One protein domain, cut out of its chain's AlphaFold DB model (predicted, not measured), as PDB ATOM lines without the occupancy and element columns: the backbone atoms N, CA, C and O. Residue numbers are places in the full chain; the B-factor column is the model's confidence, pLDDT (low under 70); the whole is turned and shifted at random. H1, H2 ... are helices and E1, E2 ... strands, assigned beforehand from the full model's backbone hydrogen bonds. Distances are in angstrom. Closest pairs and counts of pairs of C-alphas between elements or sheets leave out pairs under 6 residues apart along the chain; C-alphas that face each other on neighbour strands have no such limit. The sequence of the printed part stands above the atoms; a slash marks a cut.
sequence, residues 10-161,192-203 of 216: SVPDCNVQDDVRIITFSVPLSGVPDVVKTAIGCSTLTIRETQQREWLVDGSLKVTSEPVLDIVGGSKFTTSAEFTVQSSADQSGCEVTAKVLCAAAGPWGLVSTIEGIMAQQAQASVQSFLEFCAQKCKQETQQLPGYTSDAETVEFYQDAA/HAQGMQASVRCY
ATOM      1  N   SER A  10      99.917 125.647 104.193       71.06
ATOM      2  CA  SER A  10     100.678 126.596 103.384       71.06
ATOM      3  C   SER A  10     101.497 125.807 102.367       71.06
ATOM      4  O   SER A  10     102.475 125.158 102.736       71.06
ATOM      5  N   VAL A  11     101.059 125.842 101.106       67.06
ATOM      6  CA  VAL A  11     101.782 125.284  99.957       67.06
ATOM      7  C   VAL A  11     102.394 126.456  99.187       67.06
ATOM      8  O   VAL A  11     101.638 127.220  98.584       67.06
ATOM      9  N   PRO A  12     103.718 126.667  99.242       70.44
ATOM     10  CA  PRO A  12     104.402 127.535  98.298       70.44
ATOM     11  C   PRO A  12     104.632 126.797  96.972       70.44
ATOM     12  O   PRO A  12     104.798 125.573  96.961       70.44
ATOM     13  N   ASP A  13     104.714 127.556  95.880       69.38
ATOM     14  CA  ASP A  13     105.200 127.059  94.590       69.38
ATOM     15  C   ASP A  13     106.594 126.419  94.763       69.38
ATOM     16  O   ASP A  13     107.382 126.831  95.627       69.38
ATOM     17  N   CYS A  14     106.929 125.417  93.945       61.38
ATOM     18  CA  CYS A  14     108.279 124.844  93.949       61.38
ATOM     19  C   CYS A  14     109.327 125.913  93.625       61.38
ATOM     20  O   CYS A  14     109.157 126.688  92.680       61.38
ATOM     21  N   ASN A  15     110.441 125.940  94.369       70.25
ATOM     22  CA  ASN A  15     111.545 126.821  94.004       70.25
ATOM     23  C   ASN A  15     112.120 126.353  92.662       70.25
ATOM     24  O   ASN A  15     112.767 125.309  92.592       70.25
ATOM     25  N   VAL A  16     111.907 127.155  91.616       59.47
ATOM     26  CA  VAL A  16     112.243 126.851  90.212       59.47
ATOM     27  C   VAL A  16     113.732 126.517  90.006       59.47
ATOM     28  O   VAL A  16     114.092 125.930  88.992       59.47
ATOM     29  N   GLN A  17     114.607 126.884  90.949       67.50
ATOM     30  CA  GLN A  17     116.039 126.568  90.892       67.50
ATOM     31  C   GLN A  17     116.435 125.221  91.510       67.50
ATOM     32  O   GLN A  17     117.428 124.652  91.066       67.50
ATOM     33  N   ASP A  18     115.691 124.725  92.503       75.38
ATOM     34  CA  ASP A  18     116.102 123.566  93.312       75.38
ATOM     35  C   ASP A  18     115.143 122.368  93.199       75.38
ATOM     36  O   ASP A  18     115.444 121.300  93.725       75.38
ATOM     37  N   ASP A  19     113.968 122.548  92.581       88.75
ATOM     38  CA  ASP A  19     112.873 121.560  92.557       88.75
ATOM     39  C   ASP A  19     112.401 121.113  93.964       88.75
ATOM     40  O   ASP A  19     111.741 120.085  94.144       88.75
ATOM     41  N   VAL A  20     112.697 121.935  94.979       90.25
ATOM     42  CA  VAL A  20     112.315 121.747  96.383       90.25
ATOM     43  C   VAL A  20     111.196 122.714  96.771       90.25
ATOM     44  O   VAL A  20     111.226 123.900  96.428       90.25
ATOM     45  N   ARG A  21     110.239 122.232  97.571       88.38
ATOM     46  CA  ARG A  21     109.304 123.068  98.343       88.38
ATOM     47  C   ARG A  21     109.216 122.617  99.795       88.38
ATOM     48  O   ARG A  21     109.533 121.480 100.134       88.38
ATOM     49  N   ILE A  22     108.767 123.527 100.654       88.25
ATOM     50  CA  ILE A  22     108.540 123.263 102.075       88.25
ATOM     51  C   ILE A  22     107.084 123.587 102.381       88.25
ATOM     52  O   ILE A  22     106.687 124.750 102.352       88.25
ATOM     53  N   ILE A  23     106.301 122.560 102.688       89.06
ATOM     54  CA  ILE A  23     104.901 122.674 103.093       89.06
ATOM     55  C   ILE A  23     104.851 122.733 104.620       89.06
ATOM     56  O   ILE A  23     105.648 122.102 105.317       89.06
ATOM     57  N   THR A  24     103.938 123.527 105.175       86.81
ATOM     58  CA  THR A  24     103.639 123.489 106.614       86.81
ATOM     59  C   THR A  24     102.143 123.353 106.828       86.81
ATOM     60  O   THR A  24     101.356 124.125 106.274       86.81
ATOM     61  N   PHE A  25     101.764 122.371 107.641       88.06
ATOM     62  CA  PHE A  25     100.376 122.040 107.934       88.06
ATOM     63  C   PHE A  25     100.192 121.607 109.391       88.06
ATOM     64  O   PHE A  25     101.144 121.542 110.178       88.06
ATOM     65  N   SER A  26      98.946 121.381 109.808       86.94
ATOM     66  CA  SER A  26      98.645 120.945 111.176       86.94
ATOM     67  C   SER A  26      97.484 119.957 111.235       86.94
ATOM     68  O   SER A  26      96.399 120.230 110.724       86.94
ATOM     69  N   VAL A  27      97.707 118.824 111.906       86.06
ATOM     70  CA  VAL A  27      96.782 117.684 111.964       86.06
ATOM     71  C   VAL A  27      96.259 117.486 113.394       86.06
ATOM     72  O   VAL A  27      97.059 117.335 114.323       86.06
ATOM     73  N   PRO A  28      94.931 117.459 113.620       87.00
ATOM     74  CA  PRO A  28      94.361 117.164 114.932       87.00
ATOM     75  C   PRO A  28      94.503 115.675 115.280       87.00
ATOM     76  O   PRO A  28      94.126 114.804 114.500       87.00
ATOM     77  N   LEU A  29      94.928 115.357 116.505       85.25
ATOM     78  CA  LEU A  29      95.035 113.974 116.995       85.25
ATOM     79  C   LEU A  29      93.702 113.422 117.534       85.25
ATOM     80  O   LEU A  29      93.671 112.674 118.511       85.25
ATOM     81  N   SER A  30      92.569 113.800 116.940       82.25
ATOM     82  CA  SER A  30      91.234 113.463 117.460       82.25
ATOM     83  C   SER A  30      90.930 111.958 117.441       82.25
ATOM     84  O   SER A  30      90.300 111.472 118.379       82.25
ATOM     85  N   GLY A  31      91.408 111.225 116.427       79.06
ATOM     86  CA  GLY A  31      91.220 109.771 116.279       79.06
ATOM     87  C   GLY A  31      92.292 108.886 116.934       79.06
ATOM     88  O   GLY A  31      92.141 107.669 116.960       79.06
ATOM     89  N   VAL A  32      93.371 109.466 117.465       80.88
ATOM     90  CA  VAL A  32      94.483 108.711 118.069       80.88
ATOM     91  C   VAL A  32      94.109 108.250 119.494       80.88
ATOM     92  O   VAL A  32      93.355 108.951 120.172       80.88
ATOM     93  N   PRO A  33      94.606 107.105 120.007       84.06
ATOM     94  CA  PRO A  33      94.390 106.712 121.403       84.06
ATOM     95  C   PRO A  33      95.005 107.706 122.401       84.06
ATOM     96  O   PRO A  33      96.115 108.200 122.194       84.06
ATOM     97  N   ASP A  34      94.332 107.967 123.525       86.56
ATOM     98  CA  ASP A  34      94.795 108.974 124.499       86.56
ATOM     99  C   ASP A  34      96.163 108.640 125.113       86.56
ATOM    100  O   ASP A  34      96.954 109.547 125.344       86.56
ATOM    101  N   VAL A  35      96.505 107.353 125.266       82.50
ATOM    102  CA  VAL A  35      97.847 106.906 125.694       82.50
ATOM    103  C   VAL A  35      98.940 107.432 124.754       82.50
ATOM    104  O   VAL A  35      99.992 107.876 125.211       82.50
ATOM    105  N   VAL A  36      98.679 107.433 123.442       79.19
ATOM    106  CA  VAL A  36      99.617 107.932 122.428       79.19
ATOM    107  C   VAL A  36      99.661 109.463 122.452       79.19
ATOM    108  O   VAL A  36     100.752 110.026 122.469       79.19
ATOM    109  N   LYS A  37      98.519 110.157 122.589       85.62
ATOM    110  CA  LYS A  37      98.500 111.625 122.794       85.62
ATOM    111  C   LYS A  37      99.275 112.048 124.042       85.62
ATOM    112  O   LYS A  37     100.017 113.022 123.993       85.62
ATOM    113  N   THR A  38      99.143 111.316 125.150       85.19
ATOM    114  CA  THR A  38      99.901 111.570 126.385       85.19
ATOM    115  C   THR A  38     101.400 111.345 126.187       85.19
ATOM    116  O   THR A  38     102.192 112.124 126.706       85.19
ATOM    117  N   ALA A  39     101.802 110.332 125.412       79.25
ATOM    118  CA  ALA A  39     103.208 110.082 125.089       79.25
ATOM    119  C   ALA A  39     103.819 111.142 124.149       79.25
ATOM    120  O   ALA A  39     105.001 111.454 124.276       79.25
ATOM    121  N   ILE A  40     103.022 111.693 123.226       81.56
ATOM    122  CA  ILE A  40     103.419 112.759 122.288       81.56
ATOM    123  C   ILE A  40     103.399 114.144 122.968       81.56
ATOM    124  O   ILE A  40     104.219 115.003 122.656       81.56
ATOM    125  N   GLY A  41     102.485 114.369 123.915       85.69
ATOM    126  CA  GLY A  41     102.372 115.614 124.680       85.69
ATOM    127  C   GLY A  41     101.591 116.742 123.992       85.69
ATOM    128  O   GLY A  41     101.586 117.861 124.504       85.69
ATOM    129  N   CYS A  42     100.911 116.482 122.870       86.56
ATOM    130  CA  CYS A  42     100.103 117.478 122.159       86.56
ATOM    131  C   CYS A  42      98.735 116.934 121.701       86.56
ATOM    132  O   CYS A  42      98.501 115.728 121.640       86.56
ATOM    133  N   SER A  43      97.813 117.846 121.378       86.69
ATOM    134  CA  SER A  43      96.494 117.552 120.787       86.69
ATOM    135  C   SER A  43      96.435 117.788 119.272       86.69
ATOM    136  O   SER A  43      95.551 117.251 118.602       86.69
ATOM    137  N   THR A  44      97.385 118.558 118.741       88.62
ATOM    138  CA  THR A  44      97.568 118.871 117.321       88.62
ATOM    139  C   THR A  44      99.050 118.709 117.001       88.62
ATOM    140  O   THR A  44      99.891 119.210 117.749       88.62
ATOM    141  N   LEU A  45      99.374 118.018 115.910       89.38
ATOM    142  CA  LEU A  45     100.724 117.976 115.352       89.38
ATOM    143  C   LEU A  45     100.882 119.095 114.331       89.38
ATOM    144  O   LEU A  45     100.125 119.131 113.364       89.38
ATOM    145  N   THR A  46     101.878 119.957 114.511       91.31
ATOM    146  CA  THR A  46     102.387 120.812 113.432       91.31
ATOM    147  C   THR A  46     103.455 120.033 112.677       91.31
ATOM    148  O   THR A  46     104.320 119.404 113.292       91.31
ATOM    149  N   ILE A  47     103.375 120.042 111.350       91.75
ATOM    150  CA  ILE A  47     104.235 119.251 110.471       91.75
ATOM    151  C   ILE A  47     104.862 120.191 109.448       91.75
ATOM    152  O   ILE A  47     104.160 120.975 108.807       91.75
ATOM    153  N   ARG A  48     106.188 120.111 109.312       93.75
ATOM    154  CA  ARG A  48     106.959 120.796 108.273       93.75
ATOM    155  C   ARG A  48     107.515 119.747 107.323       93.75
ATOM    156  O   ARG A  48     108.403 118.991 107.708       93.75
ATOM    157  N   GLU A  49     107.000 119.711 106.106       93.00
ATOM    158  CA  GLU A  49     107.321 118.707 105.096       93.00
ATOM    159  C   GLU A  49     108.201 119.305 104.002       93.00
ATOM    160  O   GLU A  49     107.830 120.289 103.367       93.00
ATOM    161  N   THR A  50     109.387 118.730 103.802       94.19
ATOM    162  CA  THR A  50     110.261 119.078 102.675       94.19
ATOM    163  C   THR A  50     109.966 118.108 101.546       94.19
ATOM    164  O   THR A  50     110.061 116.902 101.742       94.19
ATOM    165  N   GLN A  51     109.600 118.620 100.376       94.06
ATOM    166  CA  GLN A  51     109.371 117.822  99.177       94.06
ATOM    167  C   GLN A  51     110.411 118.192  98.127       94.06
ATOM    168  O   GLN A  51     110.671 119.377  97.923       94.06
ATOM    169  N   GLN A  52     110.987 117.191  97.466       94.25
ATOM    170  CA  GLN A  52     111.952 117.361  96.384       94.25
ATOM    171  C   GLN A  52     111.492 116.567  95.164       94.25
ATOM    172  O   GLN A  52     111.101 115.404  95.274       94.25
ATOM    173  N   ARG A  53     111.544 117.207  94.000       93.81
ATOM    174  CA  ARG A  53     111.207 116.628  92.703       93.81
ATOM    175  C   ARG A  53     112.482 116.285  91.926       93.81
ATOM    176  O   ARG A  53     113.470 117.006  91.995       93.81
ATOM    177  N   GLU A  54     112.465 115.177  91.196       94.00
ATOM    178  CA  GLU A  54     113.590 114.693  90.392       94.00
ATOM    179  C   GLU A  54     113.059 114.002  89.126       94.00
ATOM    180  O   GLU A  54     112.195 113.130  89.201       94.00
ATOM    181  N   TRP A  55     113.588 114.364  87.957       92.50
ATOM    182  CA  TRP A  55     113.353 113.622  86.717       92.50
ATOM    183  C   TRP A  55     114.419 112.539  86.557       92.50
ATOM    184  O   TRP A  55     115.614 112.837  86.528       92.50
ATOM    185  N   LEU A  56     113.992 111.282  86.446       93.94
ATOM    186  CA  LEU A  56     114.885 110.138  86.288       93.94
ATOM    187  C   LEU A  56     115.322 109.963  84.823       93.94
ATOM    188  O   LEU A  56     114.717 110.488  83.889       93.94
ATOM    189  N   VAL A  57     116.408 109.210  84.614       92.81
ATOM    190  CA  VAL A  57     117.057 109.030  83.295       92.81
ATOM    191  C   VAL A  57     116.149 108.332  82.269       92.81
ATOM    192  O   VAL A  57     116.325 108.512  81.067       92.81
ATOM    193  N   ASP A  58     115.171 107.556  82.733       92.06
ATOM    194  CA  ASP A  58     114.141 106.908  81.911       92.06
ATOM    195  C   ASP A  58     112.948 107.826  81.572       92.06
ATOM    196  O   ASP A  58     112.022 107.407  80.878       92.06
ATOM    197  N   GLY A  59     112.968 109.083  82.030       91.19
ATOM    198  CA  GLY A  59     111.892 110.054  81.849       91.19
ATOM    199  C   GLY A  59     110.749 109.929  82.860       91.19
ATOM    200  O   GLY A  59     109.777 110.675  82.748       91.19
ATOM    201  N   SER A  60     110.839 109.025  83.842       92.31
ATOM    202  CA  SER A  60     109.881 108.982  84.949       92.31
ATOM    203  C   SER A  60     110.110 110.130  85.938       92.31
ATOM    204  O   SER A  60     111.211 110.672  86.070       92.31
ATOM    205  N   LEU A  61     109.044 110.525  86.630       92.75
ATOM    206  CA  LEU A  61     109.068 111.589  87.626       92.75
ATOM    207  C   LEU A  61     109.102 110.992  89.028       92.75
ATOM    208  O   LEU A  61     108.204 110.245  89.412       92.75
ATOM    209  N   LYS A  62     110.103 111.371  89.815       94.56
ATOM    210  CA  LYS A  62     110.222 111.035  91.228       94.56
ATOM    211  C   LYS A  62     109.913 112.259  92.089       94.56
ATOM    212  O   LYS A  62     110.365 113.367  91.811       94.56
ATOM    213  N   VAL A  63     109.156 112.051  93.163       94.38
ATOM    214  CA  VAL A  63     108.939 113.036  94.227       94.38
ATOM    215  C   VAL A  63     109.253 112.371  95.558       94.38
ATOM    216  O   VAL A  63     108.600 111.401  95.940       94.38
ATOM    217  N   THR A  64     110.251 112.882  96.270       95.88
ATOM    218  CA  THR A  64     110.533 112.495  97.655       95.88
ATOM    219  C   THR A  64     109.918 113.496  98.617       95.88
ATOM    220  O   THR A  64     109.804 114.683  98.315       95.88
ATOM    221  N   SER A  65     109.536 113.019  99.794       94.94
ATOM    222  CA  SER A  65     108.977 113.837 100.864       94.94
ATOM    223  C   SER A  65     109.554 113.427 102.222       94.94
ATOM    224  O   SER A  65     109.736 112.236 102.484       94.94
ATOM    225  N   GLU A  66     109.828 114.414 103.077       95.44
ATOM    226  CA  GLU A  66     110.414 114.280 104.415       95.44
ATOM    227  C   GLU A  66     109.763 115.270 105.416       95.44
ATOM    228  O   GLU A  66     110.146 116.447 105.482       95.44
ATOM    229  N   PRO A  67     108.760 114.837 106.204       93.94
ATOM    230  CA  PRO A  67     108.143 115.617 107.259       93.94
ATOM    231  C   PRO A  67     108.896 115.500 108.572       93.94
ATOM    232  O   PRO A  67     109.242 114.421 109.056       93.94
ATOM    233  N   VAL A  68     109.035 116.653 109.209       93.50
ATOM    234  CA  VAL A  68     109.527 116.799 110.568       93.50
ATOM    235  C   VAL A  68     108.371 117.294 111.429       93.50
ATOM    236  O   VAL A  68     107.736 118.306 111.121       93.50
ATOM    237  N   LEU A  69     108.088 116.572 112.515       92.38
ATOM    238  CA  LEU A  69     107.103 116.996 113.509       92.38
ATOM    239  C   LEU A  69     107.690 118.136 114.352       92.38
ATOM    240  O   LEU A  69     108.699 117.942 115.034       92.38
ATOM    241  N   ASP A  70     107.037 119.297 114.354       91.50
ATOM    242  CA  ASP A  70     107.449 120.471 115.136       91.50
ATOM    243  C   ASP A  70     106.945 120.366 116.588       91.50
ATOM    244  O   ASP A  70     106.073 121.102 117.050       91.50
ATOM    245  N   ILE A  71     107.453 119.351 117.296       88.81
ATOM    246  CA  ILE A  71     107.158 119.062 118.703       88.81
ATOM    247  C   ILE A  71     108.424 118.633 119.454       88.81
ATOM    248  O   ILE A  71     109.381 118.104 118.879       88.81
ATOM    249  N   VAL A  72     108.421 118.788 120.780       88.00
ATOM    250  CA  VAL A  72     109.522 118.320 121.634       88.00
ATOM    251  C   VAL A  72     109.642 116.797 121.541       88.00
ATOM    252  O   VAL A  72     108.749 116.062 121.950       88.00
ATOM    253  N   GLY A  73     110.772 116.317 121.019       88.62
ATOM    254  CA  GLY A  73     110.996 114.891 120.771       88.62
ATOM    255  C   GLY A  73     110.409 114.370 119.455       88.62
ATOM    256  O   GLY A  73     110.444 113.162 119.247       88.62
ATOM    257  N   GLY A  74     109.932 115.247 118.561       89.19
ATOM    258  CA  GLY A  74     109.398 114.884 117.243       89.19
ATOM    259  C   GLY A  74     110.371 114.078 116.378       89.19
ATOM    260  O   GLY A  74     109.944 113.174 115.675       89.19
ATOM    261  N   SER A  75     111.683 114.293 116.536       91.50
ATOM    262  CA  SER A  75     112.755 113.521 115.881       91.50
ATOM    263  C   SER A  75     112.797 112.028 116.231       91.50
ATOM    264  O   SER A  75     113.568 111.281 115.634       91.50
ATOM    265  N   LYS A  76     111.989 111.576 117.197       90.44
ATOM    266  CA  LYS A  76     111.768 110.153 117.476       90.44
ATOM    267  C   LYS A  76     110.817 109.488 116.486       90.44
ATOM    268  O   LYS A  76     110.762 108.268 116.468       90.44
ATOM    269  N   PHE A  77     110.056 110.258 115.719       90.31
ATOM    270  CA  PHE A  77     109.094 109.769 114.742       90.31
ATOM    271  C   PHE A  77     109.590 110.236 113.378       90.31
ATOM    272  O   PHE A  77     109.519 111.420 113.054       90.31
ATOM    273  N   THR A  78     110.193 109.319 112.630       92.06
ATOM    274  CA  THR A  78     110.845 109.620 111.352       92.06
ATOM    275  C   THR A  78     110.068 109.008 110.216       92.06
ATOM    276  O   THR A  78     109.632 107.858 110.310       92.06
ATOM    277  N   THR A  79     109.963 109.756 109.128       90.81
ATOM    278  CA  THR A  79     109.045 109.424 108.054       90.81
ATOM    279  C   THR A  79     109.614 109.889 106.720       90.81
ATOM    280  O   THR A  79     110.101 111.012 106.624       90.81
ATOM    281  N   SER A  80     109.618 109.003 105.723       91.69
ATOM    282  CA  SER A  80     110.085 109.276 104.355       91.69
ATOM    283  C   SER A  80     109.117 108.652 103.346       91.69
ATOM    284  O   SER A  80     108.612 107.549 103.570       91.69
ATOM    285  N   ALA A  81     108.845 109.354 102.249       91.31
ATOM    286  CA  ALA A  81     107.927 108.917 101.206       91.31
ATOM    287  C   ALA A  81     108.552 109.167  99.835       91.31
ATOM    288  O   ALA A  81     109.220 110.178  99.621       91.31
ATOM    289  N   GLU A  82     108.328 108.239  98.916       94.12
ATOM    290  CA  GLU A  82     108.792 108.275  97.536       94.12
ATOM    291  C   GLU A  82     107.599 107.968  96.631       94.12
ATOM    292  O   GLU A  82     107.018 106.885  96.699       94.12
ATOM    293  N   PHE A  83     107.245 108.921  95.778       92.00
ATOM    294  CA  PHE A  83     106.296 108.735  94.691       92.00
ATOM    295  C   PHE A  83     107.076 108.650  93.380       92.00
ATOM    296  O   PHE A  83     107.934 109.490  93.115       92.00
ATOM    297  N   THR A  84     106.761 107.662  92.549       92.56
ATOM    298  CA  THR A  84     107.261 107.546  91.175       92.56
ATOM    299  C   THR A  84     106.073 107.525  90.226       92.56
ATOM    300  O   THR A  84     105.169 106.704  90.385       92.56
ATOM    301  N   VAL A  85     106.081 108.416  89.237       91.44
ATOM    302  CA  VAL A  85     105.101 108.485  88.150       91.44
ATOM    303  C   VAL A  85     105.811 108.113  86.855       91.44
ATOM    304  O   VAL A  85     106.747 108.792  86.435       91.44
ATOM    305  N   GLN A  86     105.360 107.040  86.214       92.00
ATOM    306  CA  GLN A  86     105.905 106.552  84.948       92.00
ATOM    307  C   GLN A  86     104.787 106.342  83.924       92.00
ATOM    308  O   GLN A  86     103.624 106.168  84.293       92.00
ATOM    309  N   SER A  87     105.123 106.346  82.633       87.12
ATOM    310  CA  SER A  87     104.175 105.899  81.602       87.12
ATOM    311  C   SER A  87     103.883 104.407  81.789       87.12
ATOM    312  O   SER A  87     104.784 103.639  82.128       87.12
ATOM    313  N   SER A  88     102.641 103.983  81.561       86.38
ATOM    314  CA  SER A  88     102.296 102.560  81.566       86.38
ATOM    315  C   SER A  88     103.035 101.816  80.442       86.38
ATOM    316  O   SER A  88     103.375 102.396  79.408       86.38
ATOM    317  N   ALA A  89     103.287 100.516  80.619       84.88
ATOM    318  CA  ALA A  89     104.069  99.718  79.664       84.88
ATOM    319  C   ALA A  89     103.436  99.613  78.256       84.88
ATOM    320  O   ALA A  89     104.131  99.338  77.281       84.88
ATOM    321  N   ASP A  90     102.126  99.835  78.149       84.00
ATOM    322  CA  ASP A  90     101.354  99.905  76.905       84.00
ATOM    323  C   ASP A  90     101.187 101.339  76.360       84.00
ATOM    324  O   ASP A  90     100.518 101.531  75.345       84.00
ATOM    325  N   GLN A  91     101.788 102.337  77.023       80.25
ATOM    326  CA  GLN A  91     101.682 103.772  76.727       80.25
ATOM    327  C   GLN A  91     100.231 104.291  76.692       80.25
ATOM    328  O   GLN A  91      99.955 105.336  76.104       80.25
ATOM    329  N   SER A  92      99.289 103.583  77.326       79.62
ATOM    330  CA  SER A  92      97.893 104.013  77.410       79.62
ATOM    331  C   SER A  92      97.615 104.927  78.604       79.62
ATOM    332  O   SER A  92      96.469 105.302  78.803       79.62
ATOM    333  N   GLY A  93      98.587 105.239  79.458       82.25
ATOM    334  CA  GLY A  93      98.355 106.043  80.654       82.25
ATOM    335  C   GLY A  93      99.580 106.133  81.551       82.25
ATOM    336  O   GLY A  93     100.715 106.121  81.070       82.25
ATOM    337  N   CYS A  94      99.353 106.230  82.859       83.88
ATOM    338  CA  CYS A  94     100.417 106.336  83.852       83.88
ATOM    339  C   CYS A  94     100.248 105.338  85.002       83.88
ATOM    340  O   CYS A  94      99.141 104.967  85.399       83.88
ATOM    341  N   GLU A  95     101.382 104.905  85.541       86.31
ATOM    342  CA  GLU A  95     101.477 104.131  86.771       86.31
ATOM    343  C   GLU A  95     102.089 105.027  87.847       86.31
ATOM    344  O   GLU A  95     103.162 105.607  87.653       86.31
ATOM    345  N   VAL A  96     101.387 105.156  88.972       86.94
ATOM    346  CA  VAL A  96     101.840 105.904  90.146       86.94
ATOM    347  C   VAL A  96     102.144 104.898  91.245       86.94
ATOM    348  O   VAL A  96     101.245 104.245  91.775       86.94
ATOM    349  N   THR A  97     103.422 104.772  91.590       87.81
ATOM    350  CA  THR A  97     103.882 103.961  92.720       87.81
ATOM    351  C   THR A  97     104.202 104.874  93.891       87.81
ATOM    352  O   THR A  97     105.021 105.779  93.757       87.81
ATOM    353  N   ALA A  98     103.593 104.619  95.043       86.81
ATOM    354  CA  ALA A  98     103.904 105.278  96.303       86.81
ATOM    355  C   ALA A  98     104.571 104.281  97.257       86.81
ATOM    356  O   ALA A  98     104.036 103.199  97.519       86.81
ATOM    357  N   LYS A  99     105.728 104.658  97.800       89.25
ATOM    358  CA  LYS A  99     106.425 103.952  98.877       89.25
ATOM    359  C   LYS A  99     106.518 104.858 100.087       89.25
ATOM    360  O   LYS A  99     106.876 106.026  99.962       89.25
ATOM    361  N   VAL A 100     106.241 104.319 101.265       86.88
ATOM    362  CA  VAL A 100     106.255 105.088 102.514       86.88
ATOM    363  C   VAL A 100     106.985 104.291 103.594       86.88
ATOM    364  O   VAL A 100     106.605 103.160 103.880       86.88
ATOM    365  N   LEU A 101     108.022 104.868 104.210       88.38
ATOM    366  CA  LEU A 101     108.811 104.281 105.303       88.38
ATOM    367  C   LEU A 101     108.685 105.102 106.589       88.38
ATOM    368  O   LEU A 101     108.783 106.328 106.569       88.38
ATOM    369  N   CYS A 102     108.551 104.413 107.718       86.88
ATOM    370  CA  CYS A 102     108.391 105.011 109.039       86.88
ATOM    371  C   CYS A 102     109.208 104.265 110.067       86.88
ATOM    372  O   CYS A 102     109.349 103.045 109.966       86.88
ATOM    373  N   ALA A 103     109.652 104.995 111.078       89.56
ATOM    374  CA  ALA A 103     110.153 104.422 112.310       89.56
ATOM    375  C   ALA A 103     109.738 105.295 113.499       89.56
ATOM    376  O   ALA A 103     109.619 106.519 113.381       89.56
ATOM    377  N   ALA A 104     109.559 104.661 114.656       88.19
ATOM    378  CA  ALA A 104     109.270 105.341 115.911       88.19
ATOM    379  C   ALA A 104     110.237 104.903 117.018       88.19
ATOM    380  O   ALA A 104     110.477 103.722 117.248       88.19
ATOM    381  N   ALA A 105     110.734 105.859 117.794       87.25
ATOM    382  CA  ALA A 105     111.467 105.614 119.026       87.25
ATOM    383  C   ALA A 105     110.574 105.957 120.226       87.25
ATOM    384  O   ALA A 105     110.198 107.106 120.452       87.25
ATOM    385  N   GLY A 106     110.240 104.956 121.035       83.00
ATOM    386  CA  GLY A 106     109.296 105.101 122.141       83.00
ATOM    387  C   GLY A 106     109.615 104.190 123.324       83.00
ATOM    388  O   GLY A 106     110.633 103.496 123.320       83.00
ATOM    389  N   PRO A 107     108.755 104.185 124.358       81.38
ATOM    390  CA  PRO A 107     108.841 103.217 125.443       81.38
ATOM    391  C   PRO A 107     108.837 101.782 124.904       81.38
ATOM    392  O   PRO A 107     108.141 101.467 123.933       81.38
ATOM    393  N   TRP A 108     109.608 100.903 125.547       82.56
ATOM    394  CA  TRP A 108     109.689  99.498 125.156       82.56
ATOM    395  C   TRP A 108     108.295  98.851 125.162       82.56
ATOM    396  O   TRP A 108     107.529  99.030 126.108       82.56
ATOM    397  N   GLY A 109     107.963  98.135 124.087       84.12
ATOM    398  CA  GLY A 109     106.639  97.540 123.873       84.12
ATOM    399  C   GLY A 109     105.594  98.443 123.198       84.12
ATOM    400  O   GLY A 109     104.556  97.922 122.811       84.12
ATOM    401  N   LEU A 110     105.848  99.747 123.003       84.50
ATOM    402  CA  LEU A 110     104.930 100.647 122.276       84.50
ATOM    403  C   LEU A 110     105.386 101.011 120.855       84.50
ATOM    404  O   LEU A 110     104.562 101.474 120.074       84.50
ATOM    405  N   VAL A 111     106.661 100.797 120.512       87.38
ATOM    406  CA  VAL A 111     107.240 101.164 119.201       87.38
ATOM    407  C   VAL A 111     106.418 100.608 118.038       87.38
ATOM    408  O   VAL A 111     105.839 101.388 117.290       87.38
ATOM    409  N   SER A 112     106.257  99.285 117.946       85.81
ATOM    410  CA  SER A 112     105.526  98.642 116.843       85.81
ATOM    411  C   SER A 112     104.052  99.057 116.760       85.81
ATOM    412  O   SER A 112     103.485  99.104 115.672       85.81
ATOM    413  N   THR A 113     103.420  99.393 117.889       85.94
ATOM    414  CA  THR A 113     102.050  99.929 117.908       85.94
ATOM    415  C   THR A 113     101.989 101.344 117.341       85.94
ATOM    416  O   THR A 113     101.068 101.654 116.592       85.94
ATOM    417  N   ILE A 114     102.956 102.203 117.679       83.69
ATOM    418  CA  ILE A 114     103.023 103.566 117.143       83.69
ATOM    419  C   ILE A 114     103.309 103.521 115.642       83.69
ATOM    420  O   ILE A 114     102.579 104.142 114.876       83.69
ATOM    421  N   GLU A 115     104.308 102.746 115.217       86.56
ATOM    422  CA  GLU A 115     104.654 102.617 113.800       86.56
ATOM    423  C   GLU A 115     103.487 102.051 112.982       86.56
ATOM    424  O   GLU A 115     103.179 102.601 111.933       86.56
ATOM    425  N   GLY A 116     102.768 101.041 113.490       84.38
ATOM    426  CA  GLY A 116     101.582 100.495 112.820       84.38
ATOM    427  C   GLY A 116     100.420 101.493 112.699       84.38
ATOM    428  O   GLY A 116      99.715 101.500 111.692       84.38
ATOM    429  N   ILE A 117     100.238 102.384 113.684       83.88
ATOM    430  CA  ILE A 117      99.272 103.495 113.587       83.88
ATOM    431  C   ILE A 117      99.718 104.499 112.514       83.88
ATOM    432  O   ILE A 117      98.889 104.958 111.728       83.88
ATOM    433  N   MET A 118     101.014 104.823 112.452       84.50
ATOM    434  CA  MET A 118     101.567 105.691 111.406       84.50
ATOM    435  C   MET A 118     101.401 105.047 110.016       84.50
ATOM    436  O   MET A 118     100.978 105.733 109.087       84.50
ATOM    437  N   ALA A 119     101.617 103.730 109.899       82.81
ATOM    438  CA  ALA A 119     101.428 102.938 108.680       82.81
ATOM    439  C   ALA A 119     100.013 103.082 108.128       82.81
ATOM    440  O   ALA A 119      99.804 103.503 106.991       82.81
ATOM    441  N   GLN A 120      99.038 102.765 108.982       83.31
ATOM    442  CA  GLN A 120      97.626 102.757 108.642       83.31
ATOM    443  C   GLN A 120      97.135 104.158 108.265       83.31
ATOM    444  O   GLN A 120      96.354 104.316 107.326       83.31
ATOM    445  N   GLN A 121      97.609 105.187 108.972       84.12
ATOM    446  CA  GLN A 121      97.262 106.570 108.667       84.12
ATOM    447  C   GLN A 121      97.829 106.997 107.303       84.12
ATOM    448  O   GLN A 121      97.106 107.584 106.500       84.12
ATOM    449  N   ALA A 122      99.083 106.652 107.005       82.75
ATOM    450  CA  ALA A 122      99.726 106.943 105.725       82.75
ATOM    451  C   ALA A 122      99.046 106.254 104.546       82.75
ATOM    452  O   ALA A 122      98.737 106.893 103.545       82.75
ATOM    453  N   GLN A 123      98.767 104.957 104.697       84.19
ATOM    454  CA  GLN A 123      98.006 104.160 103.743       84.19
ATOM    455  C   GLN A 123      96.685 104.844 103.387       84.19
ATOM    456  O   GLN A 123      96.365 104.986 102.209       84.19
ATOM    457  N   ALA A 124      95.943 105.305 104.398       82.06
ATOM    458  CA  ALA A 124      94.640 105.923 104.199       82.06
ATOM    459  C   ALA A 124      94.709 107.222 103.377       82.06
ATOM    460  O   ALA A 124      93.843 107.432 102.524       82.06
ATOM    461  N   SER A 125      95.718 108.085 103.570       84.50
ATOM    462  CA  SER A 125      95.821 109.304 102.751       84.50
ATOM    463  C   SER A 125      96.470 109.064 101.393       84.50
ATOM    464  O   SER A 125      96.021 109.679 100.435       84.50
ATOM    465  N   VAL A 126      97.451 108.161 101.269       84.31
ATOM    466  CA  VAL A 126      98.014 107.776  99.963       84.31
ATOM    467  C   VAL A 126      96.907 107.201  99.084       84.31
ATOM    468  O   VAL A 126      96.757 107.621  97.940       84.31
ATOM    469  N   GLN A 127      96.054 106.329  99.633       85.69
ATOM    470  CA  GLN A 127      94.860 105.855  98.936       85.69
ATOM    471  C   GLN A 127      93.927 107.022  98.569       85.69
ATOM    472  O   GLN A 127      93.577 107.167  97.401       85.69
ATOM    473  N   SER A 128      93.580 107.891  99.525       83.38
ATOM    474  CA  SER A 128      92.698 109.048  99.279       83.38
ATOM    475  C   SER A 128      93.246 110.006  98.206       83.38
ATOM    476  O   SER A 128      92.484 110.569  97.421       83.38
ATOM    477  N   PHE A 129      94.567 110.188  98.151       82.62
ATOM    478  CA  PHE A 129      95.261 111.001  97.156       82.62
ATOM    479  C   PHE A 129      95.218 110.350  95.770       82.62
ATOM    480  O   PHE A 129      94.902 111.025  94.792       82.62
ATOM    481  N   LEU A 130      95.474 109.044  95.670       83.81
ATOM    482  CA  LEU A 130      95.407 108.316  94.401       83.81
ATOM    483  C   LEU A 130      93.963 108.243  93.869       83.81
ATOM    484  O   LEU A 130      93.741 108.431  92.673       83.81
ATOM    485  N   GLU A 131      92.968 108.085  94.750       84.75
ATOM    486  CA  GLU A 131      91.544 108.214  94.410       84.75
ATOM    487  C   GLU A 131      91.203 109.622  93.891       84.75
ATOM    488  O   GLU A 131      90.497 109.757  92.888       84.75
ATOM    489  N   PHE A 132      91.729 110.677  94.524       82.75
ATOM    490  CA  PHE A 132      91.586 112.058  94.049       82.75
ATOM    491  C   PHE A 132      92.248 112.273  92.679       82.75
ATOM    492  O   PHE A 132      91.634 112.884  91.802       82.75
ATOM    493  N   CYS A 133      93.453 111.739  92.459       81.12
ATOM    494  CA  CYS A 133      94.153 111.816  91.175       81.12
ATOM    495  C   CYS A 133      93.348 111.141  90.060       81.12
ATOM    496  O   CYS A 133      93.094 111.766  89.035       81.12
ATOM    497  N   ALA A 134      92.856 109.918  90.282       81.44
ATOM    498  CA  ALA A 134      92.001 109.221  89.321       81.44
ATOM    499  C   ALA A 134      90.716 110.019  89.010       81.44
ATOM    500  O   ALA A 134      90.340 110.189  87.848       81.44
ATOM    501  N   GLN A 135      90.066 110.596  90.030       83.44
ATOM    502  CA  GLN A 135      88.911 111.481  89.829       83.44
ATOM    503  C   GLN A 135      89.262 112.747  89.032       83.44
ATOM    504  O   GLN A 135      88.431 113.212  88.247       83.44
ATOM    505  N   LYS A 136      90.464 113.306  89.210       81.88
ATOM    506  CA  LYS A 136      90.943 114.481  88.471       81.88
ATOM    507  C   LYS A 136      91.240 114.166  87.010       81.88
ATOM    508  O   LYS A 136      90.652 114.814  86.145       81.88
ATOM    509  N   CYS A 137      92.012 113.115  86.738       80.25
ATOM    510  CA  CYS A 137      92.263 112.624  85.381       80.25
ATOM    511  C   CYS A 137      90.947 112.379  84.629       80.25
ATOM    512  O   CYS A 137      90.782 112.826  83.493       80.25
ATOM    513  N   LYS A 138      89.951 111.773  85.287       81.06
ATOM    514  CA  LYS A 138      88.609 111.587  84.723       81.06
ATOM    515  C   LYS A 138      87.886 112.904  84.414       81.06
ATOM    516  O   LYS A 138      87.290 113.024  83.344       81.06
ATOM    517  N   GLN A 139      87.920 113.887  85.320       83.62
ATOM    518  CA  GLN A 139      87.288 115.202  85.111       83.62
ATOM    519  C   GLN A 139      87.887 115.958  83.922       83.62
ATOM    520  O   GLN A 139      87.156 116.635  83.202       83.62
ATOM    521  N   GLU A 140      89.198 115.862  83.718       81.00
ATOM    522  CA  GLU A 140      89.902 116.538  82.624       81.00
ATOM    523  C   GLU A 140      89.717 115.792  81.300       81.00
ATOM    524  O   GLU A 140      89.368 116.402  80.291       81.00
ATOM    525  N   THR A 141      89.793 114.461  81.315       78.38
ATOM    526  CA  THR A 141      89.578 113.633  80.118       78.38
ATOM    527  C   THR A 141      88.145 113.769  79.582       78.38
ATOM    528  O   THR A 141      87.937 113.822  78.372       78.38
ATOM    529  N   GLN A 142      87.142 113.941  80.454       77.62
ATOM    530  CA  GLN A 142      85.757 114.243  80.055       77.62
ATOM    531  C   GLN A 142      85.570 115.621  79.394       77.62
ATOM    532  O   GLN A 142      84.552 115.838  78.736       77.62
ATOM    533  N   GLN A 143      86.517 116.549  79.555       82.19
ATOM    534  CA  GLN A 143      86.497 117.855  78.886       82.19
ATOM    535  C   GLN A 143      87.177 117.820  77.508       82.19
ATOM    536  O   GLN A 143      87.015 118.760  76.727       82.19
ATOM    537  N   LEU A 144      87.899 116.743  77.172       74.88
ATOM    538  CA  LEU A 144      88.543 116.592  75.871       74.88
ATOM    539  C   LEU A 144      87.508 116.245  74.780       74.88
ATOM    540  O   LEU A 144      86.763 115.266  74.907       74.88
ATOM    541  N   PRO A 145      87.445 117.012  73.674       80.25
ATOM    542  CA  PRO A 145      86.469 116.775  72.618       80.25
ATOM    543  C   PRO A 145      86.753 115.451  71.896       80.25
ATOM    544  O   PRO A 145      87.766 115.304  71.216       80.25
ATOM    545  N   GLY A 146      85.815 114.507  72.003       78.06
ATOM    546  CA  GLY A 146      85.875 113.203  71.332       78.06
ATOM    547  C   GLY A 146      86.153 112.003  72.242       78.06
ATOM    548  O   GLY A 146      86.188 110.887  71.733       78.06
ATOM    549  N   TYR A 147      86.309 112.194  73.557       65.81
ATOM    550  CA  TYR A 147      86.464 111.079  74.495       65.81
ATOM    551  C   TYR A 147      85.148 110.311  74.715       65.81
ATOM    552  O   TYR A 147      84.117 110.901  75.045       65.81
ATOM    553  N   THR A 148      85.189 108.982  74.584       62.88
ATOM    554  CA  THR A 148      84.073 108.074  74.899       62.88
ATOM    555  C   THR A 148      84.472 107.150  76.046       62.88
ATOM    556  O   THR A 148      85.380 106.336  75.912       62.88
ATOM    557  N   SER A 149      83.794 107.307  77.183       57.75
ATOM    558  CA  SER A 149      84.123 106.699  78.479       57.75
ATOM    559  C   SER A 149      83.793 105.195  78.558       57.75
ATOM    560  O   SER A 149      82.854 104.816  79.260       57.75
ATOM    561  N   ASP A 150      84.589 104.344  77.910       49.69
ATOM    562  CA  ASP A 150      84.430 102.883  77.954       49.69
ATOM    563  C   ASP A 150      85.583 102.186  78.707       49.69
ATOM    564  O   ASP A 150      86.626 101.879  78.142       49.69
ATOM    565  N   ALA A 151      85.309 101.872  79.981       50.62
ATOM    566  CA  ALA A 151      86.129 101.112  80.940       50.62
ATOM    567  C   ALA A 151      87.446 101.763  81.426       50.62
ATOM    568  O   ALA A 151      88.463 101.785  80.743       50.62
ATOM    569  N   GLU A 152      87.440 102.165  82.699       52.84
ATOM    570  CA  GLU A 152      88.623 102.548  83.475       52.84
ATOM    571  C   GLU A 152      88.537 101.835  84.834       52.84
ATOM    572  O   GLU A 152      87.518 101.938  85.526       52.84
ATOM    573  N   THR A 153      89.578 101.084  85.200       53.94
ATOM    574  CA  THR A 153      89.648 100.325  86.459       53.94
ATOM    575  C   THR A 153      90.818 100.846  87.279       53.94
ATOM    576  O   THR A 153      91.964 100.725  86.856       53.94
ATOM    577  N   VAL A 154      90.536 101.395  88.462       54.59
ATOM    578  CA  VAL A 154      91.572 101.732  89.446       54.59
ATOM    579  C   VAL A 154      91.890 100.464  90.233       54.59
ATOM    580  O   VAL A 154      91.142 100.072  91.130       54.59
ATOM    581  N   GLU A 155      92.974  99.791  89.862       57.78
ATOM    582  CA  GLU A 155      93.466  98.609  90.571       57.78
ATOM    583  C   GLU A 155      94.482  99.036  91.635       57.78
ATOM    584  O   GLU A 155      95.532  99.594  91.317       57.78
ATOM    585  N   PHE A 156      94.159  98.777  92.905       51.34
ATOM    586  CA  PHE A 156      95.059  99.009  94.034       51.34
ATOM    587  C   PHE A 156      95.832  97.732  94.349       51.34
ATOM    588  O   PHE A 156      95.263  96.767  94.867       51.34
ATOM    589  N   TYR A 157      97.137  97.746  94.093       54.12
ATOM    590  CA  TYR A 157      98.032  96.664  94.487       54.12
ATOM    591  C   TYR A 157      98.726  97.022  95.801       54.12
ATOM    592  O   TYR A 157      99.466  98.001  95.865       54.12
ATOM    593  N   GLN A 158      98.476  96.226  96.843       50.25
ATOM    594  CA  GLN A 158      99.234  96.252  98.094       50.25
ATOM    595  C   GLN A 158     100.228  95.094  98.071       50.25
ATOM    596  O   GLN A 158      99.841  93.946  98.296       50.25
ATOM    597  N   ASP A 159     101.501  95.392  97.818       49.84
ATOM    598  CA  ASP A 159     102.564  94.416  98.044       49.84
ATOM    599  C   ASP A 159     102.832  94.332  99.549       49.84
ATOM    600  O   ASP A 159     103.383  95.250 100.164       49.84
ATOM    601  N   ALA A 160     102.439  93.211 100.157       43.09
ATOM    602  CA  ALA A 160     102.919  92.849 101.482       43.09
ATOM    603  C   ALA A 160     104.433  92.604 101.389       43.09
ATOM    604  O   ALA A 160     104.883  91.779 100.595       43.09
ATOM    605  N   ALA A 161     105.222  93.313 102.200       41.00
ATOM    606  CA  ALA A 161     106.680  93.425 102.064       41.00
ATOM    607  C   ALA A 161     107.499  92.134 102.346       41.00
ATOM    608  O   ALA A 161     108.717  92.196 102.504       41.00
ATOM    609  N   HIS A 192     102.511 110.072 105.173       32.34
ATOM    610  CA  HIS A 192     103.678 109.450 105.816       32.34
ATOM    611  C   HIS A 192     103.266 108.625 107.068       32.34
ATOM    612  O   HIS A 192     102.450 109.138 107.831       32.34
ATOM    613  N   ALA A 193     103.773 107.429 107.435       28.47
ATOM    614  CA  ALA A 193     104.261 106.252 106.677       28.47
ATOM    615  C   ALA A 193     104.249 104.959 107.559       28.47
ATOM    616  O   ALA A 193     104.082 105.062 108.771       28.47
ATOM    617  N   GLN A 194     104.557 103.778 106.984       25.48
ATOM    618  CA  GLN A 194     105.430 102.653 107.455       25.48
ATOM    619  C   GLN A 194     105.533 101.674 106.271       25.48
ATOM    620  O   GLN A 194     104.587 101.629 105.494       25.48
ATOM    621  N   GLY A 195     106.641 100.930 106.130       36.72
ATOM    622  CA  GLY A 195     107.050 100.203 104.910       36.72
ATOM    623  C   GLY A 195     105.940  99.564 104.070       36.72
ATOM    624  O   GLY A 195     105.667  98.375 104.199       36.72
ATOM    625  N   MET A 196     105.358 100.355 103.170       33.94
ATOM    626  CA  MET A 196     104.258  99.968 102.293       33.94
ATOM    627  C   MET A 196     104.539 100.428 100.872       33.94
ATOM    628  O   MET A 196     104.938 101.575 100.665       33.94
ATOM    629  N   GLN A 197     104.262  99.549  99.911       33.91
ATOM    630  CA  GLN A 197     104.248  99.856  98.489       33.91
ATOM    631  C   GLN A 197     102.810  99.745  97.980       33.91
ATOM    632  O   GLN A 197     102.190  98.682  98.066       33.91
ATOM    633  N   ALA A 198     102.286 100.853  97.460       35.78
ATOM    634  CA  ALA A 198     101.014 100.905  96.758       35.78
ATOM    635  C   ALA A 198     101.268 101.318  95.305       35.78
ATOM    636  O   ALA A 198     101.861 102.370  95.066       35.78
ATOM    637  N   SER A 199     100.821 100.508  94.344       34.97
ATOM    638  CA  SER A 199     100.759 100.912  92.932       34.97
ATOM    639  C   SER A 199      99.307 101.131  92.525       34.97
ATOM    640  O   SER A 199      98.436 100.320  92.855       34.97
ATOM    641  N   VAL A 200      99.071 102.226  91.806       37.00
ATOM    642  CA  VAL A 200      97.837 102.499  91.072       37.00
ATOM    643  C   VAL A 200      98.180 102.704  89.606       37.00
ATOM    644  O   VAL A 200      99.024 103.530  89.251       37.00
ATOM    645  N   ARG A 201      97.479 101.965  88.747       37.72
ATOM    646  CA  ARG A 201      97.506 102.155  87.296       37.72
ATOM    647  C   ARG A 201      96.266 102.914  86.858       37.72
ATOM    648  O   ARG A 201      95.149 102.478  87.128       37.72
ATOM    649  N   CYS A 202      96.482 104.012  86.149       31.69
ATOM    650  CA  CYS A 202      95.442 104.751  85.451       31.69
ATOM    651  C   CYS A 202      95.586 104.466  83.952       31.69
ATOM    652  O   CYS A 202      96.537 104.927  83.319       31.69
ATOM    653  N   TYR A 203      94.653 103.697  83.389       36.41
ATOM    654  CA  TYR A 203      94.606 103.392  81.958       36.41
ATOM    655  C   TYR A 203      93.669 104.386  81.244       36.41
ATOM    656  O   TYR A 203      92.455 104.322  81.429       36.41
TER     657      TYR A 203
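This is residues 10 to 161 and 192 to 203 of the 216 residues of an uncharacterized protein of Coccomyxa subellipsoidea (strain C-169) (UniProt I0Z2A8). One twisted, curled sheet of seven strands makes a wall, and the long helix H2 packs along one of its faces, over E5 and E7; no named helix covers the opposite face. The small helix H1 sits at one end, close to the first turns of H2, and residues 142 to 148 stick out beyond the other end of H2. The printed part has 164 residues, with two named helices and seven named strands in the order E1, H1, E2, E3, E4, E5, H2, E6, E7; the sheet runs E1, E2, E3, E4, E5, E7, E6, with neighbours antiparallel throughout, and the class is mixed, helices and strands. The whole is only just compact, close to loose, with a radius of gyration of the C-alphas of 18.1 A, and its elongated outline spans 57 by 36 by 29 A.

In the sheet, E1 is residues 20 to 28, 26.2 A from first to last C-alpha, and begins at C-alpha 20 at (112.315, 121.747, 96.383). E2 is residues 44 to 55, 34.8 A; E3 is residues 61 to 69, 26.5 A; E4 is residues 77 to 87, 33.7 A; E5 is residues 93 to 104, 36.9 A. E7, residues 196 to 203, is 22.8 A long and ends at C-alpha 203 at (94.606, 103.392, 81.958), while E6, residues 155 to 159, is 12.5 A. H2, residues 111 to 141, is the longest helix at 44.7 A, starting at C-alpha 111 at (107.240, 101.164, 119.201). H1, residues 34 to 40, is 9.7 A.

From edge strand E1 to edge strand E6 the strands' lines turn by 89 degrees and the way across the sheet turns by 78 degrees. E2, E3, E4 and E5 form a meander, each strand the antiparallel neighbour of the one before, and its successive pairs are hairpins. In E4 and E5, at 169 degrees, N 82 and O 99 are 2.8 A apart, within hydrogen-bond range. In E3 and E4, at 165 degrees, N 63 and O 83 are 2.8 A apart; in E2 and E3, at 157 degrees, N 50 and O 66 are 2.9 A apart. E1 and E2 stand at 153 degrees, with N 23 and O 49 at 2.8 A. On the other side of E5, E7 stands at 166 degrees, with N 98 and O 198 at 2.8 A; E7 and E6 stand at 157 degrees, with N 157 and O 199 at 3.1 A. H2 is on the sheet at a height over the sheet of 8.3 A, giving two layers, a helix on one face of a sheet. It lies over E5 and E7 and runs along the strands, at 13 degrees to E5 on the local plane. The closest C-alphas of E5 and H2 are those of Ala 104 and Val 111, 5.7 A apart; those of H2 and E7 are Ala 134 and Cys 202, 6.8 A apart. E5, H2 and E6 form a split strand-helix-strand unit, two strands running the same way with E7 between them, and its crossover is right-handed. H1 is not on the sheet. H1 and H2 are close but not clearly touching, about perpendicular at 87 degrees, with the C-alphas of Val 36 and Ile 114 closest at 7.7 A. In H1 and H2 every O i to N i+4 pair is within hydrogen-bond range.

The two C-alphas farthest apart, those of Trp 108 and Gly 146, are 60.4 A apart. The link from H2 to E6, 13 residues, is long, and its residues 142 to 148 stand free. Residues 162 to 191 are not printed, and C-alphas 161 and 192 are 16.7 A apart across the cut. The mean pLDDT of the printed part is 78.9; 32 residues are under 70, among them 147 to 161 and 192 to 203, and E7 has a mean of 35.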